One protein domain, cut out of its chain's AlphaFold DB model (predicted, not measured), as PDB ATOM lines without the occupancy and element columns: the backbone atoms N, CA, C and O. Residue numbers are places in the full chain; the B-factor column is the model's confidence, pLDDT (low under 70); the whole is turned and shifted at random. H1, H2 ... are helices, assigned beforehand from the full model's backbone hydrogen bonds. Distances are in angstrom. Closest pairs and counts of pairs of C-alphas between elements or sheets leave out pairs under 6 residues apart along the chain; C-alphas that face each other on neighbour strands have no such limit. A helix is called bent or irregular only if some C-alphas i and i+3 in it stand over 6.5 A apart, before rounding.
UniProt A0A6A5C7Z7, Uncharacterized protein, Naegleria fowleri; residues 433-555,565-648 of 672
ATOM      1  N   GLU A 433      27.239  48.529 -98.131       95.00
ATOM      2  CA  GLU A 433      26.206  47.480 -98.122       95.00
ATOM      3  C   GLU A 433      26.020  46.877 -96.722       95.00
ATOM      4  O   GLU A 433      24.895  46.786 -96.230       95.00
ATOM      5  N   GLN A 434      27.121  46.561 -96.026       94.88
ATOM      6  CA  GLN A 434      27.086  46.061 -94.645       94.88
ATOM      7  C   GLN A 434      26.458  47.082 -93.685       94.88
ATOM      8  O   GLN A 434      25.719  46.706 -92.772       94.88
ATOM      9  N   GLN A 435      26.701  48.376 -93.905       94.00
ATOM     10  CA  GLN A 435      26.090  49.455 -93.132       94.00
ATOM     11  C   GLN A 435      24.570  49.535 -93.359       94.00
ATOM     12  O   GLN A 435      23.811  49.658 -92.390       94.00
ATOM     13  N   ILE A 436      24.102  49.400 -94.605       95.50
ATOM     14  CA  ILE A 436      22.666  49.374 -94.944       95.50
ATOM     15  C   ILE A 436      21.968  48.163 -94.307       95.50
ATOM     16  O   ILE A 436      20.898  48.321 -93.704       95.50
ATOM     17  N   ASP A 437      22.571  46.976 -94.377       95.69
ATOM     18  CA  ASP A 437      22.021  45.764 -93.760       95.69
ATOM     19  C   ASP A 437      21.987  45.861 -92.229       95.69
ATOM     20  O   ASP A 437      20.949  45.583 -91.617       95.69
ATOM     21  N   TYR A 438      23.062  46.354 -91.607       94.25
ATOM     22  CA  TYR A 438      23.125  46.588 -90.162       94.25
ATOM     23  C   TYR A 438      22.034  47.561 -89.685       94.25
ATOM     24  O   TYR A 438      21.290  47.254 -88.745       94.25
ATOM     25  N   HIS A 439      21.864  48.708 -90.354       93.44
ATOM     26  CA  HIS A 439      20.786  49.644 -90.019       93.44
ATOM     27  C   HIS A 439      19.402  49.029 -90.256       93.44
ATOM     28  O   HIS A 439      18.501  49.222 -89.435       93.44
ATOM     29  N   THR A 440      19.225  48.240 -91.316       96.00
ATOM     30  CA  THR A 440      17.963  47.547 -91.610       96.00
ATOM     31  C   THR A 440      17.618  46.513 -90.536       96.00
ATOM     32  O   THR A 440      16.460  46.436 -90.108       96.00
ATOM     33  N   GLN A 441      18.598  45.746 -90.050       96.56
ATOM     34  CA  GLN A 441      18.416  44.812 -88.940       96.56
ATOM     35  C   GLN A 441      18.098  45.554 -87.635       96.56
ATOM     36  O   GLN A 441      17.065  45.278 -87.017       96.56
ATOM     37  N   ARG A 442      18.899  46.556 -87.257       94.69
ATOM     38  CA  ARG A 442      18.680  47.352 -86.037       94.69
ATOM     39  C   ARG A 442      17.307  48.034 -86.041       94.69
ATOM     40  O   ARG A 442      16.623  48.078 -85.020       94.69
ATOM     41  N   LEU A 443      16.833  48.491 -87.201       96.38
ATOM     42  CA  LEU A 443      15.508  49.095 -87.365       96.38
ATOM     43  C   LEU A 443      14.365  48.057 -87.298       96.38
ATOM     44  O   LEU A 443      13.277  48.381 -86.812       96.38
ATOM     45  N   LYS A 444      14.595  46.797 -87.705       97.00
ATOM     46  CA  LYS A 444      13.668  45.672 -87.449       97.00
ATOM     47  C   LYS A 444      13.597  45.343 -85.952       97.00
ATOM     48  O   LYS A 444      12.490  45.222 -85.423       97.00
ATOM     49  N   GLU A 445      14.734  45.261 -85.265       96.06
ATOM     50  CA  GLU A 445      14.818  44.987 -83.822       96.06
ATOM     51  C   GLU A 445      14.137  46.083 -82.991       96.06
ATOM     52  O   GLU A 445      13.269  45.783 -82.168       96.06
ATOM     53  N   LEU A 446      14.410  47.362 -83.278       95.38
ATOM     54  CA  LEU A 446      13.737  48.497 -82.634       95.38
ATOM     55  C   LEU A 446      12.216  48.479 -82.867       95.38
ATOM     56  O   LEU A 446      11.444  48.701 -81.930       95.38
ATOM     57  N   LYS A 447      11.752  48.134 -84.079       96.00
ATOM     58  CA  LYS A 447      10.315  47.951 -84.363       96.00
ATOM     59  C   LYS A 447       9.703  46.785 -83.574       96.00
ATOM     60  O   LYS A 447       8.543  46.883 -83.167       96.00
ATOM     61  N   GLN A 448      10.434  45.696 -83.337       95.94
ATOM     62  CA  GLN A 448       9.965  44.585 -82.498       95.94
ATOM     63  C   GLN A 448       9.935  44.963 -81.008       95.94
ATOM     64  O   GLN A 448       8.929  44.712 -80.337       95.94
ATOM     65  N   ALA A 449      10.974  45.638 -80.506       93.69
ATOM     66  CA  ALA A 449      11.029  46.152 -79.139       93.69
ATOM     67  C   ALA A 449       9.863  47.120 -78.859       93.69
ATOM     68  O   ALA A 449       9.127  46.928 -77.890       93.69
ATOM     69  N   ALA A 450       9.613  48.075 -79.762       93.50
ATOM     70  CA  ALA A 450       8.492  49.014 -79.673       93.50
ATOM     71  C   ALA A 450       7.111  48.323 -79.703       93.50
ATOM     72  O   ALA A 450       6.186  48.731 -78.997       93.50
ATOM     73  N   LYS A 451       6.950  47.237 -80.475       93.62
ATOM     74  CA  LYS A 451       5.725  46.414 -80.438       93.62
ATOM     75  C   LYS A 451       5.551  45.716 -79.080       93.62
ATOM     76  O   LYS A 451       4.442  45.715 -78.541       93.62
ATOM     77  N   LYS A 452       6.626  45.165 -78.502       93.19
ATOM     78  CA  LYS A 452       6.604  44.458 -77.206       93.19
ATOM     79  C   LYS A 452       6.328  45.397 -76.025       93.19
ATOM     80  O   LYS A 452       5.548  45.041 -75.135       93.19
ATOM     81  N   THR A 453       6.891  46.608 -76.026       91.75
ATOM     82  CA  THR A 453       6.587  47.626 -75.004       91.75
ATOM     83  C   THR A 453       5.142  48.110 -75.123       91.75
ATOM     84  O   THR A 453       4.425  48.099 -74.121       91.75
ATOM     85  N   LYS A 454       4.654  48.411 -76.338       91.56
ATOM     86  CA  LYS A 454       3.252  48.809 -76.575       91.56
ATOM     87  C   LYS A 454       2.246  47.747 -76.108       91.56
ATOM     88  O   LYS A 454       1.235  48.098 -75.499       91.56
ATOM     89  N   LEU A 455       2.531  46.459 -76.331       91.81
ATOM     90  CA  LEU A 455       1.694  45.359 -75.831       91.81
ATOM     91  C   LEU A 455       1.704  45.284 -74.293       91.81
ATOM     92  O   LEU A 455       0.649  45.163 -73.675       91.81
ATOM     93  N   THR A 456       2.878  45.425 -73.670       91.69
ATOM     94  CA  THR A 456       3.019  45.425 -72.202       91.69
ATOM     95  C   THR A 456       2.246  46.575 -71.550       91.69
ATOM     96  O   THR A 456       1.536  46.357 -70.567       91.69
ATOM     97  N   VAL A 457       2.332  47.789 -72.108       92.06
ATOM     98  CA  VAL A 457       1.583  48.962 -71.620       92.06
ATOM     99  C   VAL A 457       0.075  48.752 -71.780       92.06
ATOM    100  O   VAL A 457      -0.669  48.982 -70.827       92.06
ATOM    101  N   ARG A 458      -0.383  48.231 -72.930       91.88
ATOM    102  CA  ARG A 458      -1.801  47.902 -73.148       91.88
ATOM    103  C   ARG A 458      -2.315  46.873 -72.136       91.88
ATOM    104  O   ARG A 458      -3.386  47.078 -71.573       91.88
ATOM    105  N   ASN A 459      -1.556  45.811 -71.859       90.62
ATOM    106  CA  ASN A 459      -1.955  44.805 -70.871       90.62
ATOM    107  C   ASN A 459      -2.030  45.397 -69.455       90.62
ATOM    108  O   ASN A 459      -3.002  45.146 -68.747       90.62
ATOM    109  N   ARG A 460      -1.066  46.241 -69.053       91.19
ATOM    110  CA  ARG A 460      -1.130  46.962 -67.766       91.19
ATOM    111  C   ARG A 460      -2.361  47.867 -67.670       91.19
ATOM    112  O   ARG A 460      -3.007  47.874 -66.628       91.19
ATOM    113  N   PHE A 461      -2.716  48.574 -68.744       93.38
ATOM    114  CA  PHE A 461      -3.913  49.419 -68.781       93.38
ATOM    115  C   PHE A 461      -5.207  48.598 -68.661       93.38
ATOM    116  O   PHE A 461      -6.094  48.964 -67.895       93.38
ATOM    117  N   ILE A 462      -5.288  47.449 -69.342       91.25
ATOM    118  CA  ILE A 462      -6.419  46.514 -69.219       91.25
ATOM    119  C   ILE A 462      -6.537  46.002 -67.776       91.25
ATOM    120  O   ILE A 462      -7.608  46.114 -67.183       91.25
ATOM    121  N   HIS A 463      -5.444  45.536 -67.161       88.19
ATOM    122  CA  HIS A 463      -5.463  45.125 -65.752       88.19
ATOM    123  C   HIS A 463      -5.892  46.263 -64.813       88.19
ATOM    124  O   HIS A 463      -6.738  46.039 -63.953       88.19
ATOM    125  N   LEU A 464      -5.380  47.485 -65.004       92.81
ATOM    126  CA  LEU A 464      -5.785  48.647 -64.209       92.81
ATOM    127  C   LEU A 464      -7.282  48.957 -64.367       92.81
ATOM    128  O   LEU A 464      -7.956  49.179 -63.367       92.81
ATOM    129  N   SER A 465      -7.821  48.907 -65.590       92.19
ATOM    130  CA  SER A 465      -9.259  49.108 -65.826       92.19
ATOM    131  C   SER A 465     -10.128  48.038 -65.154       92.19
ATOM    132  O   SER A 465     -11.172  48.375 -64.606       92.19
ATOM    133  N   HIS A 466      -9.675  46.779 -65.094       88.75
ATOM    134  CA  HIS A 466     -10.364  45.731 -64.336       88.75
ATOM    135  C   HIS A 466     -10.332  45.986 -62.822       88.75
ATOM    136  O   HIS A 466     -11.357  45.810 -62.167       88.75
ATOM    137  N   TYR A 467      -9.205  46.442 -62.261       87.94
ATOM    138  CA  TYR A 467      -9.134  46.806 -60.839       87.94
ATOM    139  C   TYR A 467     -10.007  48.021 -60.500       87.94
ATOM    140  O   TYR A 467     -10.683  48.008 -59.475       87.94
ATOM    141  N   LEU A 468     -10.038  49.046 -61.359       91.69
ATOM    142  CA  LEU A 468     -10.906  50.215 -61.174       91.69
ATOM    143  C   LEU A 468     -12.393  49.852 -61.297       91.69
ATOM    144  O   LEU A 468     -13.194  50.341 -60.506       91.69
ATOM    145  N   LEU A 469     -12.757  48.964 -62.229       89.50
ATOM    146  CA  LEU A 469     -14.128  48.468 -62.361       89.50
ATOM    147  C   LEU A 469     -14.552  47.653 -61.132       89.50
ATOM    148  O   LEU A 469     -15.632  47.889 -60.604       89.50
ATOM    149  N   ALA A 470     -13.691  46.759 -60.633       81.81
ATOM    150  CA  ALA A 470     -13.961  45.988 -59.418       81.81
ATOM    151  C   ALA A 470     -14.072  46.887 -58.172       81.81
ATOM    152  O   ALA A 470     -14.944  46.680 -57.332       81.81
ATOM    153  N   LEU A 471     -13.229  47.922 -58.057       87.38
ATOM    154  CA  LEU A 471     -13.339  48.916 -56.986       87.38
ATOM    155  C   LEU A 471     -14.661  49.694 -57.080       87.38
ATOM    156  O   LEU A 471     -15.337  49.867 -56.068       87.38
ATOM    157  N   PHE A 472     -15.047  50.124 -58.284       93.62
ATOM    158  CA  PHE A 472     -16.326  50.790 -58.523       93.62
ATOM    159  C   PHE A 472     -17.513  49.881 -58.180       93.62
ATOM    160  O   PHE A 472     -18.428  50.330 -57.501       93.62
ATOM    161  N   GLU A 473     -17.481  48.607 -58.572       84.25
ATOM    162  CA  GLU A 473     -18.511  47.611 -58.247       84.25
ATOM    163  C   GLU A 473     -18.659  47.410 -56.730       84.25
ATOM    164  O   GLU A 473     -19.779  47.404 -56.213       84.25
ATOM    165  N   ILE A 474     -17.542  47.325 -55.997       77.00
ATOM    166  CA  ILE A 474     -17.531  47.228 -54.530       77.00
ATOM    167  C   ILE A 474     -18.138  48.488 -53.897       77.00
ATOM    168  O   ILE A 474     -19.038  48.376 -53.065       77.00
ATOM    169  N   VAL A 475     -17.691  49.683 -54.300       85.00
ATOM    170  CA  VAL A 475     -18.208  50.958 -53.770       85.00
ATOM    171  C   VAL A 475     -19.692  51.132 -54.107       85.00
ATOM    172  O   VAL A 475     -20.481  51.464 -53.231       85.00
ATOM    173  N   PHE A 476     -20.106  50.832 -55.336       88.69
ATOM    174  CA  PHE A 476     -21.503  50.889 -55.770       88.69
ATOM    175  C   PHE A 476     -22.389  49.927 -54.963       88.69
ATOM    176  O   PHE A 476     -23.453  50.311 -54.472       88.69
ATOM    177  N   THR A 477     -21.934  48.688 -54.764       80.62
ATOM    178  CA  THR A 477     -22.675  47.677 -53.995       80.62
ATOM    179  C   THR A 477     -22.802  48.076 -52.525       80.62
ATOM    180  O   THR A 477     -23.897  48.029 -51.965       80.62
ATOM    181  N   ILE A 478     -21.709  48.524 -51.901       76.88
ATOM    182  CA  ILE A 478     -21.702  48.914 -50.485       76.88
ATOM    183  C   ILE A 478     -22.488  50.212 -50.250       76.88
ATOM    184  O   ILE A 478     -23.236  50.293 -49.279       76.88
ATOM    185  N   SER A 479     -22.347  51.217 -51.114       83.50
ATOM    186  CA  SER A 479     -22.955  52.535 -50.892       83.50
ATOM    187  C   SER A 479     -24.395  52.647 -51.387       83.50
ATOM    188  O   SER A 479     -25.168  53.366 -50.767       83.50
ATOM    189  N   ILE A 480     -24.774  51.974 -52.480       87.88
ATOM    190  CA  ILE A 480     -26.104  52.138 -53.096       87.88
ATOM    191  C   ILE A 480     -26.978  50.910 -52.847       87.88
ATOM    192  O   ILE A 480     -28.087  51.056 -52.332       87.88
ATOM    193  N   ILE A 481     -26.498  49.700 -53.158       84.31
ATOM    194  CA  ILE A 481     -27.318  48.483 -53.014       84.31
ATOM    195  C   ILE A 481     -27.580  48.187 -51.534       84.31
ATOM    196  O   ILE A 481     -28.740  48.077 -51.133       84.31
ATOM    197  N   ASN A 482     -26.538  48.124 -50.700       82.31
ATOM    198  CA  ASN A 482     -26.715  47.854 -49.270       82.31
ATOM    199  C   ASN A 482     -27.500  48.969 -48.565       82.31
ATOM    200  O   ASN A 482     -28.310  48.659 -47.697       82.31
ATOM    201  N   PHE A 483     -27.327  50.238 -48.957       85.69
ATOM    202  CA  PHE A 483     -28.138  51.339 -48.428       85.69
ATOM    203  C   PHE A 483     -29.618  51.172 -48.791       85.69
ATOM    204  O   PHE A 483     -30.466  51.247 -47.910       85.69
ATOM    205  N   ALA A 484     -29.944  50.853 -50.046       86.69
ATOM    206  CA  ALA A 484     -31.329  50.638 -50.465       86.69
ATOM    207  C   ALA A 484     -31.982  49.429 -49.769       86.69
ATOM    208  O   ALA A 484     -33.137  49.511 -49.346       86.69
ATOM    209  N   VAL A 485     -31.235  48.332 -49.595       87.56
ATOM    210  CA  VAL A 485     -31.652  47.158 -48.806       87.56
ATOM    211  C   VAL A 485     -31.885  47.542 -47.341       87.56
ATOM    212  O   VAL A 485     -32.914  47.184 -46.770       87.56
ATOM    213  N   ALA A 486     -30.965  48.299 -46.739       85.62
ATOM    214  CA  ALA A 486     -31.067  48.780 -45.364       85.62
ATOM    215  C   ALA A 486     -32.284  49.700 -45.169       85.62
ATOM    216  O   ALA A 486     -33.051  49.492 -44.230       85.62
ATOM    217  N   SER A 487     -32.515  50.661 -46.069       86.44
ATOM    218  CA  SER A 487     -33.685  51.550 -46.046       86.44
ATOM    219  C   SER A 487     -34.997  50.781 -46.217       86.44
ATOM    220  O   SER A 487     -35.933  51.007 -45.452       86.44
ATOM    221  N   PHE A 488     -35.049  49.825 -47.154       91.81
ATOM    222  CA  PHE A 488     -36.205  48.947 -47.358       91.81
ATOM    223  C   PHE A 488     -36.561  48.168 -46.088       91.81
ATOM    224  O   PHE A 488     -37.713  48.198 -45.646       91.81
ATOM    225  N   TRP A 489     -35.584  47.488 -45.479       87.75
ATOM    226  CA  TRP A 489     -35.826  46.697 -44.273       87.75
ATOM    227  C   TRP A 489     -36.139  47.578 -43.068       87.75
ATOM    228  O   TRP A 489     -37.115  47.296 -42.382       87.75
ATOM    229  N   ARG A 490     -35.397  48.672 -42.844       86.75
ATOM    230  CA  ARG A 490     -35.698  49.641 -41.779       86.75
ATOM    231  C   ARG A 490     -37.132  50.150 -41.888       86.75
ATOM    232  O   ARG A 490     -37.868  50.088 -40.911       86.75
ATOM    233  N   GLY A 491     -37.533  50.613 -43.071       87.62
ATOM    234  CA  GLY A 491     -38.887  51.101 -43.306       87.62
ATOM    235  C   GLY A 491     -39.939  50.020 -43.060       87.62
ATOM    236  O   GLY A 491     -40.888  50.255 -42.323       87.62
ATOM    237  N   THR A 492     -39.722  48.805 -43.579       89.44
ATOM    238  CA  THR A 492     -40.599  47.646 -43.317       89.44
ATOM    239  C   THR A 492     -40.764  47.380 -41.818       89.44
ATOM    240  O   THR A 492     -41.885  47.199 -41.352       89.44
ATOM    241  N   TRP A 493     -39.672  47.397 -41.047       87.50
ATOM    242  CA  TRP A 493     -39.715  47.152 -39.605       87.50
ATOM    243  C   TRP A 493     -40.409  48.271 -38.833       87.50
ATOM    244  O   TRP A 493     -41.290  47.967 -38.038       87.50
ATOM    245  N   VAL A 494     -40.110  49.543 -39.115       85.62
ATOM    246  CA  VAL A 494     -40.803  50.684 -38.484       85.62
ATOM    247  C   VAL A 494     -42.311  50.629 -38.757       85.62
ATOM    248  O   VAL A 494     -43.109  50.897 -37.859       85.62
ATOM    249  N   LEU A 495     -42.723  50.227 -39.964       89.00
ATOM    250  CA  LEU A 495     -44.136  50.043 -40.311       89.00
ATOM    251  C   LEU A 495     -44.765  48.853 -39.561       89.00
ATOM    252  O   LEU A 495     -45.862  48.998 -39.026       89.00
ATOM    253  N   ILE A 496     -44.079  47.710 -39.452       88.44
ATOM    254  CA  ILE A 496     -44.549  46.554 -38.660       88.44
ATOM    255  C   ILE A 496     -44.670  46.916 -37.173       88.44
ATOM    256  O   ILE A 496     -45.683  46.613 -36.544       88.44
ATOM    257  N   GLU A 497     -43.676  47.592 -36.601       84.19
ATOM    258  CA  GLU A 497     -43.716  48.034 -35.207       84.19
ATOM    259  C   GLU A 497     -44.888  48.993 -34.966       84.19
ATOM    260  O   GLU A 497     -45.646  48.795 -34.016       84.19
ATOM    261  N   THR A 498     -45.079  49.972 -35.855       84.81
ATOM    262  CA  THR A 498     -46.119  51.003 -35.710       84.81
ATOM    263  C   THR A 498     -47.538  50.464 -35.918       84.81
ATOM    264  O   THR A 498     -48.433  50.853 -35.177       84.81
ATOM    265  N   TYR A 499     -47.761  49.588 -36.904       87.81
ATOM    266  CA  TYR A 499     -49.110  49.152 -37.301       87.81
ATOM    267  C   TYR A 499     -49.501  47.737 -36.842       87.81
ATOM    268  O   TYR A 499     -50.683  47.409 -36.874       87.81
ATOM    269  N   VAL A 500     -48.545  46.880 -36.458       87.56
ATOM    270  CA  VAL A 500     -48.813  45.466 -36.117       87.56
ATOM    271  C   VAL A 500     -48.478  45.146 -34.662       87.56
ATOM    272  O   VAL A 500     -49.252  44.457 -34.006       87.56
ATOM    273  N   VAL A 501     -47.329  45.608 -34.155       82.00
ATOM    274  CA  VAL A 501     -46.819  45.162 -32.843       82.00
ATOM    275  C   VAL A 501     -47.240  46.086 -31.701       82.00
ATOM    276  O   VAL A 501     -47.725  45.599 -30.685       82.00
ATOM    277  N   PHE A 502     -47.052  47.402 -31.846       73.06
ATOM    278  CA  PHE A 502     -47.146  48.349 -30.728       73.06
ATOM    279  C   PHE A 502     -48.372  49.274 -30.784       73.06
ATOM    280  O   PHE A 502     -48.315  50.374 -30.244       73.06
ATOM    281  N   ASN A 503     -49.481  48.836 -31.393       71.62
ATOM    282  CA  ASN A 503     -50.676  49.673 -31.588       71.62
ATOM    283  C   ASN A 503     -51.229  50.287 -30.277       71.62
ATOM    284  O   ASN A 503     -51.749  51.395 -30.311       71.62
ATOM    285  N   ASP A 504     -51.049  49.612 -29.130       72.31
ATOM    286  CA  ASP A 504     -51.542  50.068 -27.812       72.31
ATOM    287  C   ASP A 504     -50.537  49.895 -26.645       72.31
ATOM    288  O   ASP A 504     -50.837  50.213 -25.493       72.31
ATOM    289  N   SER A 505     -49.336  49.360 -26.888       63.44
ATOM    290  CA  SER A 505     -48.391  48.979 -25.818       63.44
ATOM    291  C   SER A 505     -47.334  50.047 -25.508       63.44
ATOM    292  O   SER A 505     -46.829  50.721 -26.403       63.44
ATOM    293  N   SER A 506     -46.960  50.170 -24.231       74.69
ATOM    294  CA  SER A 506     -46.166  51.293 -23.711       74.69
ATOM    295  C   SER A 506     -44.747  51.423 -24.311       74.69
ATOM    296  O   SER A 506     -44.076  50.422 -24.569       74.69
ATOM    297  N   PRO A 507     -44.205  52.652 -24.458       73.38
ATOM    298  CA  PRO A 507     -42.893  52.901 -25.087       73.38
ATOM    299  C   PRO A 507     -41.679  52.348 -24.307       73.38
ATOM    300  O   PRO A 507     -40.541  52.380 -24.788       73.38
ATOM    301  N   ILE A 508     -41.907  51.842 -23.093       74.12
ATOM    302  CA  ILE A 508     -40.883  51.218 -22.251       74.12
ATOM    303  C   ILE A 508     -40.562  49.803 -22.761       74.12
ATOM    304  O   ILE A 508     -39.388  49.431 -22.813       74.12
ATOM    305  N   SER A 509     -41.567  49.036 -23.205       77.75
ATOM    306  CA  SER A 509     -41.364  47.656 -23.668       77.75
ATOM    307  C   SER A 509     -40.645  47.594 -25.019       77.75
ATOM    308  O   SER A 509     -39.735  46.781 -25.180       77.75
ATOM    309  N   SER A 510     -40.962  48.497 -25.956       79.50
ATOM    310  CA  SER A 510     -40.258  48.592 -27.246       79.50
ATOM    311  C   SER A 510     -38.771  48.896 -27.057       79.50
ATOM    312  O   SER A 510     -37.925  48.233 -27.650       79.50
ATOM    313  N   THR A 511     -38.436  49.810 -26.139       84.25
ATOM    314  CA  THR A 511     -37.046  50.122 -25.776       84.25
ATOM    315  C   THR A 511     -36.266  48.884 -25.334       84.25
ATOM    316  O   THR A 511     -35.165  48.640 -25.827       84.25
ATOM    317  N   GLN A 512     -36.818  48.102 -24.404       87.88
ATOM    318  CA  GLN A 512     -36.158  46.898 -23.892       87.88
ATOM    319  C   GLN A 512     -36.030  45.819 -24.976       87.88
ATOM    320  O   GLN A 512     -34.976  45.191 -25.097       87.88
ATOM    321  N   LEU A 513     -37.065  45.651 -25.805       85.12
ATOM    322  CA  LEU A 513     -37.079  44.669 -26.885       85.12
ATOM    323  C   LEU A 513     -36.022  44.974 -27.962       85.12
ATOM    324  O   LEU A 513     -35.322  44.064 -28.401       85.12
ATOM    325  N   SER A 514     -35.831  46.239 -28.341       85.88
ATOM    326  CA  SER A 514     -34.806  46.618 -29.325       85.88
ATOM    327  C   SER A 514     -33.374  46.408 -28.813       85.88
ATOM    328  O   SER A 514     -32.519  45.945 -29.572       85.88
ATOM    329  N   TRP A 515     -33.104  46.667 -27.526       89.75
ATOM    330  CA  TRP A 515     -31.817  46.312 -26.908       89.75
ATOM    331  C   TRP A 515     -31.608  44.793 -26.843       89.75
ATOM    332  O   TRP A 515     -30.498  44.319 -27.095       89.75
ATOM    333  N   PHE A 516     -32.666  44.024 -26.570       90.50
ATOM    334  CA  PHE A 516     -32.620  42.562 -26.609       90.50
ATOM    335  C   PHE A 516     -32.310  42.036 -28.021       90.50
ATOM    336  O   PHE A 516     -31.430  41.186 -28.165       90.50
ATOM    337  N   TYR A 517     -32.946  42.577 -29.069       89.19
ATOM    338  CA  TYR A 517     -32.610  42.237 -30.455       89.19
ATOM    339  C   TYR A 517     -31.161  42.595 -30.794       89.19
ATOM    340  O   TYR A 517     -30.461  41.753 -31.356       89.19
ATOM    341  N   LEU A 518     -30.668  43.774 -30.392       91.75
ATOM    342  CA  LEU A 518     -29.266  44.140 -30.613       91.75
ATOM    343  C   LEU A 518     -28.309  43.125 -29.979       91.75
ATOM    344  O   LEU A 518     -27.413  42.615 -30.653       91.75
ATOM    345  N   ALA A 519     -28.512  42.823 -28.695       93.19
ATOM    346  CA  ALA A 519     -27.676  41.890 -27.949       93.19
ATOM    347  C   ALA A 519     -27.720  40.489 -28.575       93.19
ATOM    348  O   ALA A 519     -26.674  39.923 -28.885       93.19
ATOM    349  N   CYS A 520     -28.918  39.966 -28.856       93.25
ATOM    350  CA  CYS A 520     -29.106  38.663 -29.491       93.25
ATOM    351  C   CYS A 520     -28.439  38.599 -30.877       93.25
ATOM    352  O   CYS A 520     -27.693  37.661 -31.165       93.25
ATOM    353  N   GLY A 521     -28.638  39.624 -31.710       89.38
ATOM    354  CA  GLY A 521     -28.050  39.720 -33.044       89.38
ATOM    355  C   GLY A 521     -26.524  39.767 -33.020       89.38
ATOM    356  O   GLY A 521     -25.873  38.974 -33.702       89.38
ATOM    357  N   LEU A 522     -25.941  40.631 -32.182       90.94
ATOM    358  CA  LEU A 522     -24.489  40.710 -31.990       90.94
ATOM    359  C   LEU A 522     -23.911  39.395 -31.452       90.94
ATOM    360  O   LEU A 522     -22.876  38.948 -31.946       90.94
ATOM    361  N   THR A 523     -24.582  38.739 -30.501       93.31
ATOM    362  CA  THR A 523     -24.170  37.428 -29.979       93.31
ATOM    363  C   THR A 523     -24.178  36.354 -31.071       93.31
ATOM    364  O   THR A 523     -23.193  35.627 -31.210       93.31
ATOM    365  N   ILE A 524     -25.230  36.273 -31.893       92.31
ATOM    366  CA  ILE A 524     -25.295  35.323 -33.014       92.31
ATOM    367  C   ILE A 524     -24.184  35.615 -34.033       92.31
ATOM    368  O   ILE A 524     -23.439  34.704 -34.399       92.31
ATOM    369  N   CYS A 525     -24.017  36.871 -34.454       89.81
ATOM    370  CA  CYS A 525     -22.965  37.277 -35.390       89.81
ATOM    371  C   CYS A 525     -21.556  36.971 -34.850       89.81
ATOM    372  O   CYS A 525     -20.704  36.480 -35.594       89.81
ATOM    373  N   PHE A 526     -21.320  37.181 -33.552       91.81
ATOM    374  CA  PHE A 526     -20.073  36.811 -32.884       91.81
ATOM    375  C   PHE A 526     -19.827  35.297 -32.942       91.81
ATOM    376  O   PHE A 526     -18.769  34.873 -33.407       91.81
ATOM    377  N   PHE A 527     -20.805  34.465 -32.563       92.56
ATOM    378  CA  PHE A 527     -20.664  33.004 -32.641       92.56
ATOM    379  C   PHE A 527     -20.484  32.491 -34.076       92.56
ATOM    380  O   PHE A 527     -19.685  31.580 -34.298       92.56
ATOM    381  N   VAL A 528     -21.154  33.095 -35.062       89.56
ATOM    382  CA  VAL A 528     -20.970  32.802 -36.495       89.56
ATOM    383  C   VAL A 528     -19.539  33.129 -36.942       89.56
ATOM    384  O   VAL A 528     -18.899  32.301 -37.598       89.56
ATOM    385  N   HIS A 529     -18.990  34.279 -36.539       87.12
ATOM    386  CA  HIS A 529     -17.605  34.653 -36.845       87.12
ATOM    387  C   HIS A 529     -16.576  33.756 -36.149       87.12
ATOM    388  O   HIS A 529     -15.660  33.264 -36.814       87.12
ATOM    389  N   ILE A 530     -16.729  33.489 -34.848       91.19
ATOM    390  CA  ILE A 530     -15.848  32.578 -34.103       91.19
ATOM    391  C   ILE A 530     -15.917  31.164 -34.695       91.19
ATOM    392  O   ILE A 530     -14.876  30.563 -34.953       91.19
ATOM    393  N   GLY A 531     -17.113  30.659 -35.013       86.31
ATOM    394  CA  GLY A 531     -17.300  29.373 -35.690       86.31
ATOM    395  C   GLY A 531     -16.597  29.310 -37.049       86.31
ATOM    396  O   GLY A 531     -15.908  28.331 -37.344       86.31
ATOM    397  N   GLY A 532     -16.678  30.380 -37.847       84.94
ATOM    398  CA  GLY A 532     -15.946  30.508 -39.111       84.94
ATOM    399  C   GLY A 532     -14.421  30.518 -38.937       84.94
ATOM    400  O   GLY A 532     -13.707  29.842 -39.686       84.94
ATOM    401  N   LEU A 533     -13.907  31.225 -37.924       84.69
ATOM    402  CA  LEU A 533     -12.478  31.247 -37.589       84.69
ATOM    403  C   LEU A 533     -11.982  29.874 -37.114       84.69
ATOM    404  O   LEU A 533     -10.956  29.399 -37.607       84.69
ATOM    405  N   VAL A 534     -12.731  29.202 -36.236       90.19
ATOM    406  CA  VAL A 534     -12.432  27.842 -35.757       90.19
ATOM    407  C   VAL A 534     -12.458  26.843 -36.916       90.19
ATOM    408  O   VAL A 534     -11.519  26.061 -37.067       90.19
ATOM    409  N   ALA A 535     -13.462  26.899 -37.798       84.81
ATOM    410  CA  ALA A 535     -13.536  26.034 -38.978       84.81
ATOM    411  C   ALA A 535     -12.347  26.243 -39.939       84.81
ATOM    412  O   ALA A 535     -11.814  25.270 -40.492       84.81
ATOM    413  N   LYS A 536     -11.891  27.495 -40.098       85.50
ATOM    414  CA  LYS A 536     -10.702  27.855 -40.887       85.50
ATOM    415  C   LYS A 536      -9.415  27.327 -40.241       85.50
ATOM    416  O   LYS A 536      -8.665  26.614 -40.906       85.50
ATOM    417  N   GLN A 537      -9.176  27.607 -38.957       89.44
ATOM    418  CA  GLN A 537      -7.976  27.158 -38.232       89.44
ATOM    419  C   GLN A 537      -7.888  25.629 -38.125       89.44
ATOM    420  O   GLN A 537      -6.844  25.038 -38.412       89.44
ATOM    421  N   ALA A 538      -9.000  24.958 -37.811       92.00
ATOM    422  CA  ALA A 538      -9.064  23.499 -37.715       92.00
ATOM    423  C   ALA A 538      -8.812  22.782 -39.055       92.00
ATOM    424  O   ALA A 538      -8.714  21.545 -39.068       92.00
ATOM    425  N   ASN A 539      -8.719  23.536 -40.163       92.75
ATOM    426  CA  ASN A 539      -8.703  23.049 -41.539       92.75
ATOM    427  C   ASN A 539      -9.885  22.102 -41.799       92.75
ATOM    428  O   ASN A 539      -9.740  21.059 -42.444       92.75
ATOM    429  N   LEU A 540     -11.061  22.448 -41.256       86.44
ATOM    430  CA  LEU A 540     -12.223  21.560 -41.215       86.44
ATOM    431  C   LEU A 540     -12.667  21.166 -42.628       86.44
ATOM    432  O   LEU A 540     -12.952  20.003 -42.881       86.44
ATOM    433  N   SER A 541     -12.612  22.110 -43.570       83.06
ATOM    434  CA  SER A 541     -12.902  21.889 -44.990       83.06
ATOM    435  C   SER A 541     -11.975  20.858 -45.643       83.06
ATOM    436  O   SER A 541     -12.441  20.011 -46.403       83.06
ATOM    437  N   LYS A 542     -10.674  20.885 -45.322       88.50
ATOM    438  CA  LYS A 542      -9.695  19.900 -45.795       88.50
ATOM    439  C   LYS A 542      -9.930  18.544 -45.134       88.50
ATOM    440  O   LYS A 542     -10.034  17.552 -45.840       88.50
ATOM    441  N   LYS A 543     -10.114  18.504 -43.808       90.44
ATOM    442  CA  LYS A 543     -10.411  17.264 -43.065       90.44
ATOM    443  C   LYS A 543     -11.703  16.595 -43.546       90.44
ATOM    444  O   LYS A 543     -11.703  15.386 -43.742       90.44
ATOM    445  N   LEU A 544     -12.764  17.365 -43.798       84.00
ATOM    446  CA  LEU A 544     -14.024  16.886 -44.374       84.00
ATOM    447  C   LEU A 544     -13.833  16.375 -45.807       84.00
ATOM    448  O   LEU A 544     -14.300  15.284 -46.117       84.00
ATOM    449  N   LYS A 545     -13.096  17.098 -46.665       86.00
ATOM    450  CA  LYS A 545     -12.760  16.636 -48.027       86.00
ATOM    451  C   LYS A 545     -11.917  15.358 -48.019       86.00
ATOM    452  O   LYS A 545     -12.191  14.458 -48.807       86.00
ATOM    453  N   ASP A 546     -10.945  15.242 -47.120       89.00
ATOM    454  CA  ASP A 546     -10.086  14.063 -46.982       89.00
ATOM    455  C   ASP A 546     -10.852  12.868 -46.390       89.00
ATOM    456  O   ASP A 546     -10.684  11.741 -46.859       89.00
ATOM    457  N   ALA A 547     -11.731  13.092 -45.406       86.19
ATOM    458  CA  ALA A 547     -12.625  12.070 -44.860       86.19
ATOM    459  C   ALA A 547     -13.627  11.586 -45.918       86.19
ATOM    460  O   ALA A 547     -13.724  10.384 -46.156       86.19
ATOM    461  N   TRP A 548     -14.285  12.508 -46.626       85.06
ATOM    462  CA  TRP A 548     -15.161  12.204 -47.759       85.06
ATOM    463  C   TRP A 548     -14.432  11.394 -48.831       85.06
ATOM    464  O   TRP A 548     -14.901  10.331 -49.235       85.06
ATOM    465  N   LYS A 549     -13.241  11.844 -49.244       88.19
ATOM    466  CA  LYS A 549     -12.424  11.141 -50.236       88.19
ATOM    467  C   LYS A 549     -12.066   9.735 -49.759       88.19
ATOM    468  O   LYS A 549     -12.203   8.816 -50.553       88.19
ATOM    469  N   LYS A 550     -11.701   9.536 -48.485       87.44
ATOM    470  CA  LYS A 550     -11.450   8.203 -47.898       87.44
ATOM    471  C   LYS A 550     -12.702   7.317 -47.859       87.44
ATOM    472  O   LYS A 550     -12.584   6.119 -48.098       87.44
ATOM    473  N   CYS A 551     -13.880   7.876 -47.578       82.44
ATOM    474  CA  CYS A 551     -15.147   7.140 -47.600       82.44
ATOM    475  C   CYS A 551     -15.536   6.707 -49.022       82.44
ATOM    476  O   CYS A 551     -15.939   5.564 -49.220       82.44
ATOM    477  N   VAL A 552     -15.363   7.587 -50.015       83.88
ATOM    478  CA  VAL A 552     -15.711   7.324 -51.423       83.88
ATOM    479  C   VAL A 552     -14.653   6.478 -52.146       83.88
ATOM    480  O   VAL A 552     -15.001   5.668 -53.001       83.88
ATOM    481  N   SER A 553     -13.362   6.630 -51.826       84.38
ATOM    482  CA  SER A 553     -12.267   5.950 -52.537       84.38
ATOM    483  C   SER A 553     -11.954   4.545 -52.030       84.38
ATOM    484  O   SER A 553     -11.112   3.871 -52.630       84.38
ATOM    485  N   LYS A 554     -12.571   4.090 -50.932       81.00
ATOM    486  CA  LYS A 554     -12.494   2.683 -50.526       81.00
ATOM    487  C   LYS A 554     -13.217   1.838 -51.573       81.00
ATOM    488  O   LYS A 554     -14.438   1.700 -51.538       81.00
ATOM    489  N   LYS A 555     -12.446   1.271 -52.509       74.06
ATOM    490  CA  LYS A 555     -12.931   0.187 -53.368       74.06
ATOM    491  C   LYS A 555     -13.517  -0.900 -52.457       74.06
ATOM    492  O   LYS A 555     -12.899  -1.201 -51.438       74.06
ATOM    493  N   PHE A 565     -24.683  -0.110 -47.692       84.19
ATOM    494  CA  PHE A 565     -24.808   0.678 -46.461       84.19
ATOM    495  C   PHE A 565     -23.782   1.816 -46.383       84.19
ATOM    496  O   PHE A 565     -24.124   2.923 -45.979       84.19
ATOM    497  N   SER A 566     -22.541   1.595 -46.836       78.88
ATOM    498  CA  SER A 566     -21.520   2.653 -46.862       78.88
ATOM    499  C   SER A 566     -21.856   3.774 -47.850       78.88
ATOM    500  O   SER A 566     -21.656   4.947 -47.533       78.88
ATOM    501  N   LYS A 567     -22.425   3.438 -49.016       81.12
ATOM    502  CA  LYS A 567     -22.927   4.423 -49.990       81.12
ATOM    503  C   LYS A 567     -24.111   5.210 -49.425       81.12
ATOM    504  O   LYS A 567     -24.113   6.436 -49.505       81.12
ATOM    505  N   PHE A 568     -25.074   4.524 -48.810       87.06
ATOM    506  CA  PHE A 568     -26.251   5.146 -48.201       87.06
ATOM    507  C   PHE A 568     -25.878   6.087 -47.043       87.06
ATOM    508  O   PHE A 568     -26.303   7.240 -47.026       87.06
ATOM    509  N   LEU A 569     -24.994   5.653 -46.138       84.75
ATOM    510  CA  LEU A 569     -24.477   6.490 -45.052       84.75
ATOM    511  C   LEU A 569     -23.723   7.723 -45.581       84.75
ATOM    512  O   LEU A 569     -23.880   8.816 -45.041       84.75
ATOM    513  N   SER A 570     -22.954   7.579 -46.667       82.19
ATOM    514  CA  SER A 570     -22.283   8.711 -47.324       82.19
ATOM    515  C   SER A 570     -23.283   9.724 -47.900       82.19
ATOM    516  O   SER A 570     -23.040  10.926 -47.813       82.19
ATOM    517  N   LEU A 571     -24.411   9.267 -48.456       84.19
ATOM    518  CA  LEU A 571     -25.482  10.148 -48.940       84.19
ATOM    519  C   LEU A 571     -26.204  10.859 -47.787       84.19
ATOM    520  O   LEU A 571     -26.426  12.065 -47.878       84.19
ATOM    521  N   ILE A 572     -26.500  10.159 -46.684       89.00
ATOM    522  CA  ILE A 572     -27.086  10.768 -45.476       89.00
ATOM    523  C   ILE A 572     -26.161  11.850 -44.912       89.00
ATOM    524  O   ILE A 572     -26.615  12.959 -44.648       89.00
ATOM    525  N   LEU A 573     -24.863  11.565 -44.763       84.56
ATOM    526  CA  LEU A 573     -23.894  12.538 -44.249       84.56
ATOM    527  C   LEU A 573     -23.783  13.780 -45.147       84.56
ATOM    528  O   LEU A 573     -23.667  14.890 -44.631       84.56
ATOM    529  N   LEU A 574     -23.862  13.613 -46.472       82.38
ATOM    530  CA  LEU A 574     -23.883  14.737 -47.412       82.38
ATOM    531  C   LEU A 574     -25.179  15.557 -47.296       82.38
ATOM    532  O   LEU A 574     -25.121  16.785 -47.278       82.38
ATOM    533  N   GLY A 575     -26.330  14.888 -47.176       86.00
ATOM    534  CA  GLY A 575     -27.628  15.535 -46.971       86.00
ATOM    535  C   GLY A 575     -27.689  16.317 -45.658       86.00
ATOM    536  O   GLY A 575     -28.087  17.480 -45.659       86.00
ATOM    537  N   LEU A 576     -27.214  15.729 -44.556       87.19
ATOM    538  CA  LEU A 576     -27.103  16.412 -43.265       87.19
ATOM    539  C   LEU A 576     -26.170  17.622 -43.350       87.19
ATOM    540  O   LEU A 576     -26.545  18.692 -42.887       87.19
ATOM    541  N   LEU A 577     -24.992  17.494 -43.973       83.00
ATOM    542  CA  LEU A 577     -24.062  18.616 -44.136       83.00
ATOM    543  C   LEU A 577     -24.696  19.777 -44.922       83.00
ATOM    544  O   LEU A 577     -24.535  20.930 -44.533       83.00
ATOM    545  N   TRP A 578     -25.457  19.475 -45.978       83.44
ATOM    546  CA  TRP A 578     -26.198  20.474 -46.753       83.44
ATOM    547  C   TRP A 578     -27.318  21.141 -45.935       83.44
ATOM    548  O   TRP A 578     -27.478  22.360 -45.995       83.44
ATOM    549  N   ILE A 579     -28.058  20.376 -45.121       85.38
ATOM    550  CA  ILE A 579     -29.064  20.924 -44.194       85.38
ATOM    551  C   ILE A 579     -28.393  21.838 -43.157       85.38
ATOM    552  O   ILE A 579     -28.860  22.958 -42.953       85.38
ATOM    553  N   PHE A 580     -27.277  21.415 -42.553       86.25
ATOM    554  CA  PHE A 580     -26.511  22.236 -41.608       86.25
ATOM    555  C   PHE A 580     -25.983  23.524 -42.252       86.25
ATOM    556  O   PHE A 580     -26.096  24.581 -41.637       86.25
ATOM    557  N   GLU A 581     -25.482  23.472 -43.493       82.25
ATOM    558  CA  GLU A 581     -25.091  24.663 -44.265       82.25
ATOM    559  C   GLU A 581     -26.271  25.642 -44.404       82.25
ATOM    560  O   GLU A 581     -26.100  26.844 -44.202       82.25
ATOM    561  N   LYS A 582     -27.491  25.145 -44.662       82.50
ATOM    562  CA  LYS A 582     -28.685  26.005 -44.755       82.50
ATOM    563  C   LYS A 582     -29.081  26.598 -43.414       82.50
ATOM    564  O   LYS A 582     -29.258  27.809 -43.328       82.50
ATOM    565  N   VAL A 583     -29.213  25.766 -42.384       86.25
ATOM    566  CA  VAL A 583     -29.593  26.203 -41.033       86.25
ATOM    567  C   VAL A 583     -28.603  27.251 -40.518       86.25
ATOM    568  O   VAL A 583     -29.024  28.274 -39.988       86.25
ATOM    569  N   PHE A 584     -27.303  27.066 -40.764       85.62
ATOM    570  CA  PHE A 584     -26.271  28.047 -40.428       85.62
ATOM    571  C   PHE A 584     -26.455  29.386 -41.161       85.62
ATOM    572  O   PHE A 584     -26.398  30.437 -40.523       85.62
ATOM    573  N   VAL A 585     -26.731  29.372 -42.472       81.38
ATOM    574  CA  VAL A 585     -27.016  30.599 -43.243       81.38
ATOM    575  C   VAL A 585     -28.272  31.312 -42.727       81.38
ATOM    576  O   VAL A 585     -28.262  32.537 -42.616       81.38
ATOM    577  N   TYR A 586     -29.324  30.579 -42.349       84.44
ATOM    578  CA  TYR A 586     -30.519  31.174 -41.738       84.44
ATOM    579  C   TYR A 586     -30.232  31.787 -40.362       84.44
ATOM    580  O   TYR A 586     -30.653  32.914 -40.113       84.44
ATOM    581  N   ILE A 587     -29.474  31.104 -39.497       86.94
ATOM    582  CA  ILE A 587     -29.060  31.637 -38.187       86.94
ATOM    583  C   ILE A 587     -28.233  32.917 -38.364       86.94
ATOM    584  O   ILE A 587     -28.530  33.927 -37.728       86.94
ATOM    585  N   ALA A 588     -27.249  32.917 -39.269       83.00
ATOM    586  CA  ALA A 588     -26.453  34.104 -39.580       83.00
ATOM    587  C   ALA A 588     -27.309  35.253 -40.147       83.00
ATOM    588  O   ALA A 588     -27.110  36.409 -39.777       83.00
ATOM    589  N   GLY A 589     -28.297  34.940 -40.993       81.56
ATOM    590  CA  GLY A 589     -29.268  35.906 -41.508       81.56
ATOM    591  C   GLY A 589     -30.122  36.538 -40.404       81.56
ATOM    592  O   GLY A 589     -30.233  37.760 -40.352       81.56
ATOM    593  N   ILE A 590     -30.662  35.728 -39.487       85.12
ATOM    594  CA  ILE A 590     -31.446  36.199 -38.331       85.12
ATOM    595  C   ILE A 590     -30.585  37.080 -37.419       85.12
ATOM    596  O   ILE A 590     -31.003  38.182 -37.072       85.12
ATOM    597  N   GLY A 591     -29.361  36.647 -37.090       84.88
ATOM    598  CA  GLY A 591     -28.425  37.439 -36.287       84.88
ATOM    599  C   GLY A 591     -28.108  38.796 -36.920       84.88
ATOM    600  O   GLY A 591     -28.139  39.823 -36.240       84.88
ATOM    601  N   CYS A 592     -27.900  38.818 -38.240       85.50
ATOM    602  CA  CYS A 592     -27.704  40.047 -39.001       85.50
ATOM    603  C   CYS A 592     -28.930  40.975 -38.891       85.50
ATOM    604  O   CYS A 592     -28.779  42.123 -38.470       85.50
ATOM    605  N   VAL A 593     -30.143  40.477 -39.168       83.94
ATOM    606  CA  VAL A 593     -31.392  41.262 -39.072       83.94
ATOM    607  C   VAL A 593     -31.604  41.820 -37.661       83.94
ATOM    608  O   VAL A 593     -31.896  43.005 -37.518       83.94
ATOM    609  N   PHE A 594     -31.398  41.010 -36.622       87.25
ATOM    610  CA  PHE A 594     -31.520  41.434 -35.224       87.25
ATOM    611  C   PHE A 594     -30.486  42.505 -34.843       87.25
ATOM    612  O   PHE A 594     -30.827  43.475 -34.163       87.25
ATOM    613  N   SER A 595     -29.247  42.394 -35.337       86.62
ATOM    614  CA  SER A 595     -28.232  43.429 -35.108       86.62
ATOM    615  C   SER A 595     -28.593  44.754 -35.797       86.62
ATOM    616  O   SER A 595     -28.479  45.810 -35.178       86.62
ATOM    617  N   TRP A 596     -29.120  44.711 -37.028       85.94
ATOM    618  CA  TRP A 596     -29.587  45.902 -37.745       85.94
ATOM    619  C   TRP A 596     -30.810  46.554 -37.097       85.94
ATOM    620  O   TRP A 596     -30.826  47.775 -36.963       85.94
ATOM    621  N   LEU A 597     -31.793  45.769 -36.643       85.38
ATOM    622  CA  LEU A 597     -32.938  46.261 -35.863       85.38
ATOM    623  C   LEU A 597     -32.477  47.074 -34.647       85.38
ATOM    624  O   LEU A 597     -32.894  48.217 -34.456       85.38
ATOM    625  N   GLY A 598     -31.551  46.511 -33.871       86.00
ATOM    626  CA  GLY A 598     -30.951  47.182 -32.724       86.00
ATOM    627  C   GLY A 598     -30.202  48.473 -33.076       86.00
ATOM    628  O   GLY A 598     -30.358  49.488 -32.398       86.00
ATOM    629  N   VAL A 599     -29.419  48.459 -34.159       86.00
ATOM    630  CA  VAL A 599     -28.680  49.640 -34.642       86.00
ATOM    631  C   VAL A 599     -29.627  50.740 -35.128       86.00
ATOM    632  O   VAL A 599     -29.402  51.904 -34.800       86.00
ATOM    633  N   PHE A 600     -30.699  50.409 -35.856       86.38
ATOM    634  CA  PHE A 600     -31.685  51.404 -36.290       86.38
ATOM    635  C   PHE A 600     -32.458  52.000 -35.115       86.38
ATOM    636  O   PHE A 600     -32.671  53.208 -35.098       86.38
ATOM    637  N   TYR A 601     -32.793  51.203 -34.097       85.31
ATOM    638  CA  TYR A 601     -33.390  51.731 -32.872       85.31
ATOM    639  C   TYR A 601     -32.465  52.738 -32.162       85.31
ATOM    640  O   TYR A 601     -32.913  53.812 -31.759       85.31
ATOM    641  N   ILE A 602     -31.165  52.431 -32.042       84.88
ATOM    642  CA  ILE A 602     -30.175  53.373 -31.491       84.88
ATOM    643  C   ILE A 602     -30.093  54.633 -32.362       84.88
ATOM    644  O   ILE A 602     -30.112  55.743 -31.834       84.88
ATOM    645  N   TRP A 603     -30.034  54.483 -33.685       83.81
ATOM    646  CA  TRP A 603     -29.994  55.617 -34.606       83.81
ATOM    647  C   TRP A 603     -31.209  56.534 -34.421       83.81
ATOM    648  O   TRP A 603     -31.060  57.739 -34.219       83.81
ATOM    649  N   ASP A 604     -32.410  55.967 -34.410       82.50
ATOM    650  CA  ASP A 604     -33.650  56.740 -34.342       82.50
ATOM    651  C   ASP A 604     -33.859  57.372 -32.962       82.50
ATOM    652  O   ASP A 604     -34.397  58.473 -32.868       82.50
ATOM    653  N   LYS A 605     -33.344  56.752 -31.893       83.88
ATOM    654  CA  LYS A 605     -33.386  57.314 -30.536       83.88
ATOM    655  C   LYS A 605     -32.352  58.411 -30.274       83.88
ATOM    656  O   LYS A 605     -32.676  59.380 -29.592       83.88
ATOM    657  N   TYR A 606     -31.115  58.240 -30.742       83.94
ATOM    658  CA  TYR A 606     -29.983  59.089 -30.340       83.94
ATOM    659  C   TYR A 606     -29.487  60.034 -31.443       83.94
ATOM    660  O   TYR A 606     -28.988  61.110 -31.128       83.94
ATOM    661  N   VAL A 607     -29.625  59.666 -32.722       81.38
ATOM    662  CA  VAL A 607     -29.193  60.495 -33.868       81.38
ATOM    663  C   VAL A 607     -30.347  61.346 -34.406       81.38
ATOM    664  O   VAL A 607     -30.117  62.445 -34.905       81.38
ATOM    665  N   SER A 608     -31.595  60.881 -34.273       78.00
ATOM    666  CA  SER A 608     -32.788  61.624 -34.700       78.00
ATOM    667  C   SER A 608     -33.823  61.844 -33.578       78.00
ATOM    668  O   SER A 608     -35.004  61.587 -33.789       78.00
ATOM    669  N   PRO A 609     -33.439  62.385 -32.400       72.94
ATOM    670  CA  PRO A 609     -34.383  62.640 -31.301       72.94
ATOM    671  C   PRO A 609     -35.486  63.654 -31.665       72.94
ATOM    672  O   PRO A 609     -36.512  63.712 -31.000       72.94
ATOM    673  N   TYR A 610     -35.286  64.435 -32.733       73.75
ATOM    674  CA  TYR A 610     -36.266  65.366 -33.300       73.75
ATOM    675  C   TYR A 610     -37.371  64.678 -34.124       73.75
ATOM    676  O   TYR A 610     -38.340  65.334 -34.501       73.75
ATOM    677  N   MET A 611     -37.238  63.378 -34.422       72.06
ATOM    678  CA  MET A 611     -38.333  62.571 -34.959       72.06
ATOM    679  C   MET A 611     -39.304  62.240 -33.822       72.06
ATOM    680  O   MET A 611     -39.181  61.208 -33.156       72.06
ATOM    681  N   ASP A 612     -40.263  63.140 -33.604       76.50
ATOM    682  CA  ASP A 612     -41.396  62.918 -32.709       76.50
ATOM    683  C   ASP A 612     -42.103  61.581 -33.022       76.50
ATOM    684  O   ASP A 612     -42.032  61.042 -34.130       76.50
ATOM    685  N   ILE A 613     -42.815  61.018 -32.046       77.12
ATOM    686  CA  ILE A 613     -43.527  59.741 -32.198       77.12
ATOM    687  C   ILE A 613     -44.490  59.804 -33.399       77.12
ATOM    688  O   ILE A 613     -44.578  58.843 -34.164       77.12
ATOM    689  N   SER A 614     -45.115  60.965 -33.626       81.75
ATOM    690  CA  SER A 614     -45.963  61.243 -34.792       81.75
ATOM    691  C   SER A 614     -45.243  61.122 -36.148       81.75
ATOM    692  O   SER A 614     -45.867  60.750 -37.144       81.75
ATOM    693  N   SER A 615     -43.929  61.373 -36.209       82.44
ATOM    694  CA  SER A 615     -43.131  61.340 -37.443       82.44
ATOM    695  C   SER A 615     -42.457  59.988 -37.720       82.44
ATOM    696  O   SER A 615     -41.842  59.815 -38.779       82.44
ATOM    697  N   ARG A 616     -42.603  58.995 -36.829       82.62
ATOM    698  CA  ARG A 616     -42.085  57.629 -37.042       82.62
ATOM    699  C   ARG A 616     -42.753  56.912 -38.212       82.62
ATOM    700  O   ARG A 616     -42.054  56.339 -39.042       82.62
ATOM    701  N   ALA A 617     -44.080  56.987 -38.336       87.19
ATOM    702  CA  ALA A 617     -44.771  56.386 -39.479       87.19
ATOM    703  C   ALA A 617     -44.341  57.031 -40.818       87.19
ATOM    704  O   ALA A 617     -43.924  56.288 -41.710       87.19
ATOM    705  N   PRO A 618     -44.329  58.377 -40.972       87.88
ATOM    706  CA  PRO A 618     -43.755  59.036 -42.146       87.88
ATOM    707  C   PRO A 618     -42.313  58.628 -42.463       87.88
ATOM    708  O   PRO A 618     -42.016  58.334 -43.619       87.88
ATOM    709  N   SER A 619     -41.411  58.572 -41.478       85.56
ATOM    710  CA  SER A 619     -40.011  58.204 -41.736       85.56
ATOM    711  C   SER A 619     -39.848  56.727 -42.113       85.56
ATOM    712  O   SER A 619     -39.048  56.418 -43.000       85.56
ATOM    713  N   GLY A 620     -40.666  55.831 -41.547       88.56
ATOM    714  CA  GLY A 620     -40.788  54.438 -41.983       88.56
ATOM    715  C   GLY A 620     -41.241  54.315 -43.442       88.56
ATOM    716  O   GLY A 620     -40.587  53.631 -44.233       88.56
ATOM    717  N   TRP A 621     -42.296  55.041 -43.832       92.62
ATOM    718  CA  TRP A 621     -42.777  55.098 -45.219       92.62
ATOM    719  C   TRP A 621     -41.744  55.682 -46.187       92.62
ATOM    720  O   TRP A 621     -41.541  55.116 -47.261       92.62
ATOM    721  N   ILE A 622     -41.056  56.766 -45.814       90.06
ATOM    722  CA  ILE A 622     -39.998  57.375 -46.634       90.06
ATOM    723  C   ILE A 622     -38.835  56.392 -46.807       90.06
ATOM    724  O   ILE A 622     -38.431  56.133 -47.937       90.06
ATOM    725  N   ALA A 623     -38.338  55.776 -45.730       89.00
ATOM    726  CA  ALA A 623     -37.255  54.794 -45.809       89.00
ATOM    727  C   ALA A 623     -37.642  53.577 -46.668       89.00
ATOM    728  O   ALA A 623     -36.869  53.167 -47.541       89.00
ATOM    729  N   HIS A 624     -38.854  53.043 -46.478       92.38
ATOM    730  CA  HIS A 624     -39.369  51.928 -47.271       92.38
ATOM    731  C   HIS A 624     -39.486  52.314 -48.751       92.38
ATOM    732  O   HIS A 624     -38.933  51.628 -49.609       92.38
ATOM    733  N   GLY A 625     -40.140  53.441 -49.053       92.50
ATOM    734  CA  GLY A 625     -40.348  53.945 -50.409       92.50
ATOM    735  C   GLY A 625     -39.045  54.282 -51.137       92.50
ATOM    736  O   GLY A 625     -38.893  53.924 -52.304       92.50
ATOM    737  N   THR A 626     -38.067  54.888 -50.457       91.69
ATOM    738  CA  THR A 626     -36.721  55.124 -51.008       91.69
ATOM    739  C   THR A 626     -36.004  53.807 -51.303       91.69
ATOM    740  O   THR A 626     -35.452  53.649 -52.393       91.69
ATOM    741  N   GLY A 627     -36.063  52.836 -50.384       89.75
ATOM    742  CA  GLY A 627     -35.520  51.496 -50.602       89.75
ATOM    743  C   GLY A 627     -36.149  50.817 -51.821       89.75
ATOM    744  O   GLY A 627     -35.442  50.488 -52.773       89.75
ATOM    745  N   VAL A 628     -37.480  50.680 -51.841       92.69
ATOM    746  CA  VAL A 628     -38.254  50.129 -52.971       92.69
ATOM    747  C   VAL A 628     -37.918  50.847 -54.279       92.69
ATOM    748  O   VAL A 628     -37.648  50.182 -55.275       92.69
ATOM    749  N   GLY A 629     -37.880  52.181 -54.285       94.31
ATOM    750  CA  GLY A 629     -37.596  52.985 -55.476       94.31
ATOM    751  C   GLY A 629     -36.219  52.700 -56.078       94.31
ATOM    752  O   GLY A 629     -36.121  52.409 -57.273       94.31
ATOM    753  N   ILE A 630     -35.161  52.696 -55.259       91.56
ATOM    754  CA  ILE A 630     -33.803  52.365 -55.722       91.56
ATOM    755  C   ILE A 630     -33.737  50.899 -56.187       91.56
ATOM    756  O   ILE A 630     -33.150  50.596 -57.225       91.56
ATOM    757  N   LEU A 631     -34.384  49.976 -55.472       90.12
ATOM    758  CA  LEU A 631     -34.383  48.548 -55.809       90.12
ATOM    759  C   LEU A 631     -35.194  48.217 -57.072       90.12
ATOM    760  O   LEU A 631     -34.838  47.273 -57.785       90.12
ATOM    761  N   LEU A 632     -36.245  48.986 -57.379       92.25
ATOM    762  CA  LEU A 632     -36.961  48.938 -58.658       92.25
ATOM    763  C   LEU A 632     -36.086  49.483 -59.788       92.25
ATOM    764  O   LEU A 632     -35.959  48.823 -60.819       92.25
ATOM    765  N   LEU A 633     -35.447  50.640 -59.579       93.31
ATOM    766  CA  LEU A 633     -34.568  51.283 -60.560       93.31
ATOM    767  C   LEU A 633     -33.397  50.371 -60.962       93.31
ATOM    768  O   LEU A 633     -33.079  50.251 -62.142       93.31
ATOM    769  N   LEU A 634     -32.804  49.671 -59.991       90.25
ATOM    770  CA  LEU A 634     -31.748  48.676 -60.215       90.25
ATOM    771  C   LEU A 634     -32.282  47.296 -60.637       90.25
ATOM    772  O   LEU A 634     -31.505  46.351 -60.782       90.25
ATOM    773  N   THR A 635     -33.600  47.124 -60.780       89.81
ATOM    774  CA  THR A 635     -34.299  45.842 -61.027       89.81
ATOM    775  C   THR A 635     -33.990  44.720 -60.016       89.81
ATOM    776  O   THR A 635     -34.366  43.560 -60.204       89.81
ATOM    777  N   SER A 636     -33.354  45.075 -58.899       84.75
ATOM    778  CA  SER A 636     -32.826  44.174 -57.870       84.75
ATOM    779  C   SER A 636     -33.883  43.703 -56.871       84.75
ATOM    780  O   SER A 636     -33.627  42.785 -56.098       84.75
ATOM    781  N   LEU A 637     -35.092  44.275 -56.905       81.88
ATOM    782  CA  LEU A 637     -36.189  43.929 -55.992       81.88
ATOM    783  C   LEU A 637     -36.585  42.444 -56.050       81.88
ATOM    784  O   LEU A 637     -36.956  41.859 -55.032       81.88
ATOM    785  N   ARG A 638     -36.394  41.795 -57.210       77.75
ATOM    786  CA  ARG A 638     -36.502  40.333 -57.316       77.75
ATOM    787  C   ARG A 638     -35.598  39.630 -56.305       77.75
ATOM    788  O   ARG A 638     -36.086  38.737 -55.635       77.75
ATOM    789  N   SER A 639     -34.343  40.048 -56.138       73.31
ATOM    790  CA  SER A 639     -33.370  39.397 -55.241       73.31
ATOM    791  C   SER A 639     -33.787  39.418 -53.763       73.31
ATOM    792  O   SER A 639     -33.441  38.513 -53.014       73.31
ATOM    793  N   ILE A 640     -34.574  40.414 -53.347       72.06
ATOM    794  CA  ILE A 640     -34.978  40.613 -51.943       72.06
ATOM    795  C   ILE A 640     -36.240  39.824 -51.592       72.06
ATOM    796  O   ILE A 640     -36.343  39.281 -50.497       72.06
ATOM    797  N   LEU A 641     -37.181  39.727 -52.535       70.69
ATOM    798  CA  LEU A 641     -38.381  38.890 -52.400       70.69
ATOM    799  C   LEU A 641     -38.105  37.413 -52.742       70.69
ATOM    800  O   LEU A 641     -38.873  36.525 -52.375       70.69
ATOM    801  N   THR A 642     -37.007  37.131 -53.447       72.31
ATOM    802  CA  THR A 642     -36.543  35.771 -53.739       72.31
ATOM    803  C   THR A 642     -36.079  35.121 -52.442       72.31
ATOM    804  O   THR A 642     -35.050  35.493 -51.886       72.31
ATOM    805  N   ALA A 643     -36.821  34.117 -51.967       59.16
ATOM    806  CA  ALA A 643     -36.424  33.351 -50.788       59.16
ATOM    807  C   ALA A 643     -34.966  32.844 -50.919       59.16
ATOM    808  O   ALA A 643     -34.577  32.439 -52.018       59.16
ATOM    809  N   PRO A 644     -34.173  32.745 -49.829       56.59
ATOM    810  CA  PRO A 644     -32.772  32.287 -49.886       56.59
ATOM    811  C   PRO A 644     -32.551  30.903 -50.529       56.59
ATOM    812  O   PRO A 644     -31.438  30.549 -50.908       56.59
ATOM    813  N   VAL A 645     -33.612  30.102 -50.665       48.88
ATOM    814  CA  VAL A 645     -33.625  28.834 -51.413       48.88
ATOM    815  C   VAL A 645     -33.475  29.044 -52.926       48.88
ATOM    816  O   VAL A 645     -32.827  28.237 -53.587       48.88
ATOM    817  N   LEU A 646     -34.057  30.112 -53.476       52.53
ATOM    818  CA  LEU A 646     -34.105  30.391 -54.912       52.53
ATOM    819  C   LEU A 646     -32.868  31.153 -55.416       52.53
ATOM    820  O   LEU A 646     -32.427  30.894 -56.535       52.53
ATOM    821  N   SER A 647     -32.237  32.006 -54.595       49.59
ATOM    822  CA  SER A 647     -30.972  32.668 -54.975       49.59
ATOM    823  C   SER A 647     -29.807  31.679 -55.149       49.59
ATOM    824  O   SER A 647     -28.837  31.970 -55.841       49.59
ATOM    825  N   GLN A 648     -29.924  30.459 -54.613       47.94
ATOM    826  CA  GLN A 648     -28.940  29.388 -54.798       47.94
ATOM    827  C   GLN A 648     -28.931  28.722 -56.183       47.94
ATOM    828  O   GLN A 648     -28.152  27.786 -56.394       47.94
TER     829      GLN A 648
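Overview. This is residues 433 to 555 and 565 to 648 of the 672 residues of an uncharacterized protein of Naegleria fowleri (UniProt A0A6A5C7Z7). One very long helix, H1, makes the longest axis and sticks out with residues 433 to 479, while H5 folds back along its residues 481 to 498. The long helix H4 runs off to one side of H1, with H2 crossing its residues 587 to 601 and H3 side by side with its residues 566 to 570, near the cut. The printed part has 207 residues with six named helices, H1 to H6 in order, and no named strand: all helix. It is extended and flat, with a radius of gyration of the C-alphas of 28.6 A and spans of 105 by 61 by 30 A.

Along the chain. H1, residues 433 to 501, begins at C-alpha 433 (26.206, 47.480, -98.122) and is 98.0 A long. It is irregular, but only just: C-alphas 498 and 501 are 6.54 A apart. H2 is residues 507 to 537, 45.3 A; H3 540 to 553, 19.3 A; H4 565 to 607, 61.3 A. H5, residues 613 to 633, 30.9 A, is also only just irregular, with C-alphas 614 and 617 6.9 A apart. H6, residues 637 to 641, 6.6 A, ends at C-alpha 641 (-38.381, 38.890, -52.400).

Arrangement. H4 is the hub, touching three helices. Its residues 587 to 601 touch residues 514 to 528 of H2 at a steep tilt of 42 degrees, opposite ways; the closest C-alphas, of Gly 521 and Gly 591, are 4.0 A apart. Its residues 566 to 570 touch residues 548 to 552 of H3 at a shallow tilt of 19 degrees, opposite ways, closest at the C-alphas of Cys 551 and Ser 570, 7.3 A. H1 and H4 only just touch, with 3 pairs of C-alphas within 8 A, the closest Arg 490 and Phe 600 at 7.0 A. H1 touches H5 with residues 481 to 498 alone, closest at the C-alphas of Gly 491 and Gly 620, 4.1 A. H6 is close to H5 but not clearly touching, the closest C-alphas, of Leu 631 and Leu 637, 5.0 A apart. Every O i to N i+4 pair is within hydrogen-bond range in H3, H4 and H6, against 62 of 65 in H1, 26 of 27 in H2 and 15 of 17 in H5.

Size, cuts and confidence. The C-alphas farthest apart, of Glu 433 and Asp 504, are 104.9 A apart. Residues 556 to 564 are not printed; C-alphas 555 and 565 are 13.7 A apart across the cut. Of the links printed whole, none is long. Residue 505 and residues 643 to 648 have pLDDT under 70.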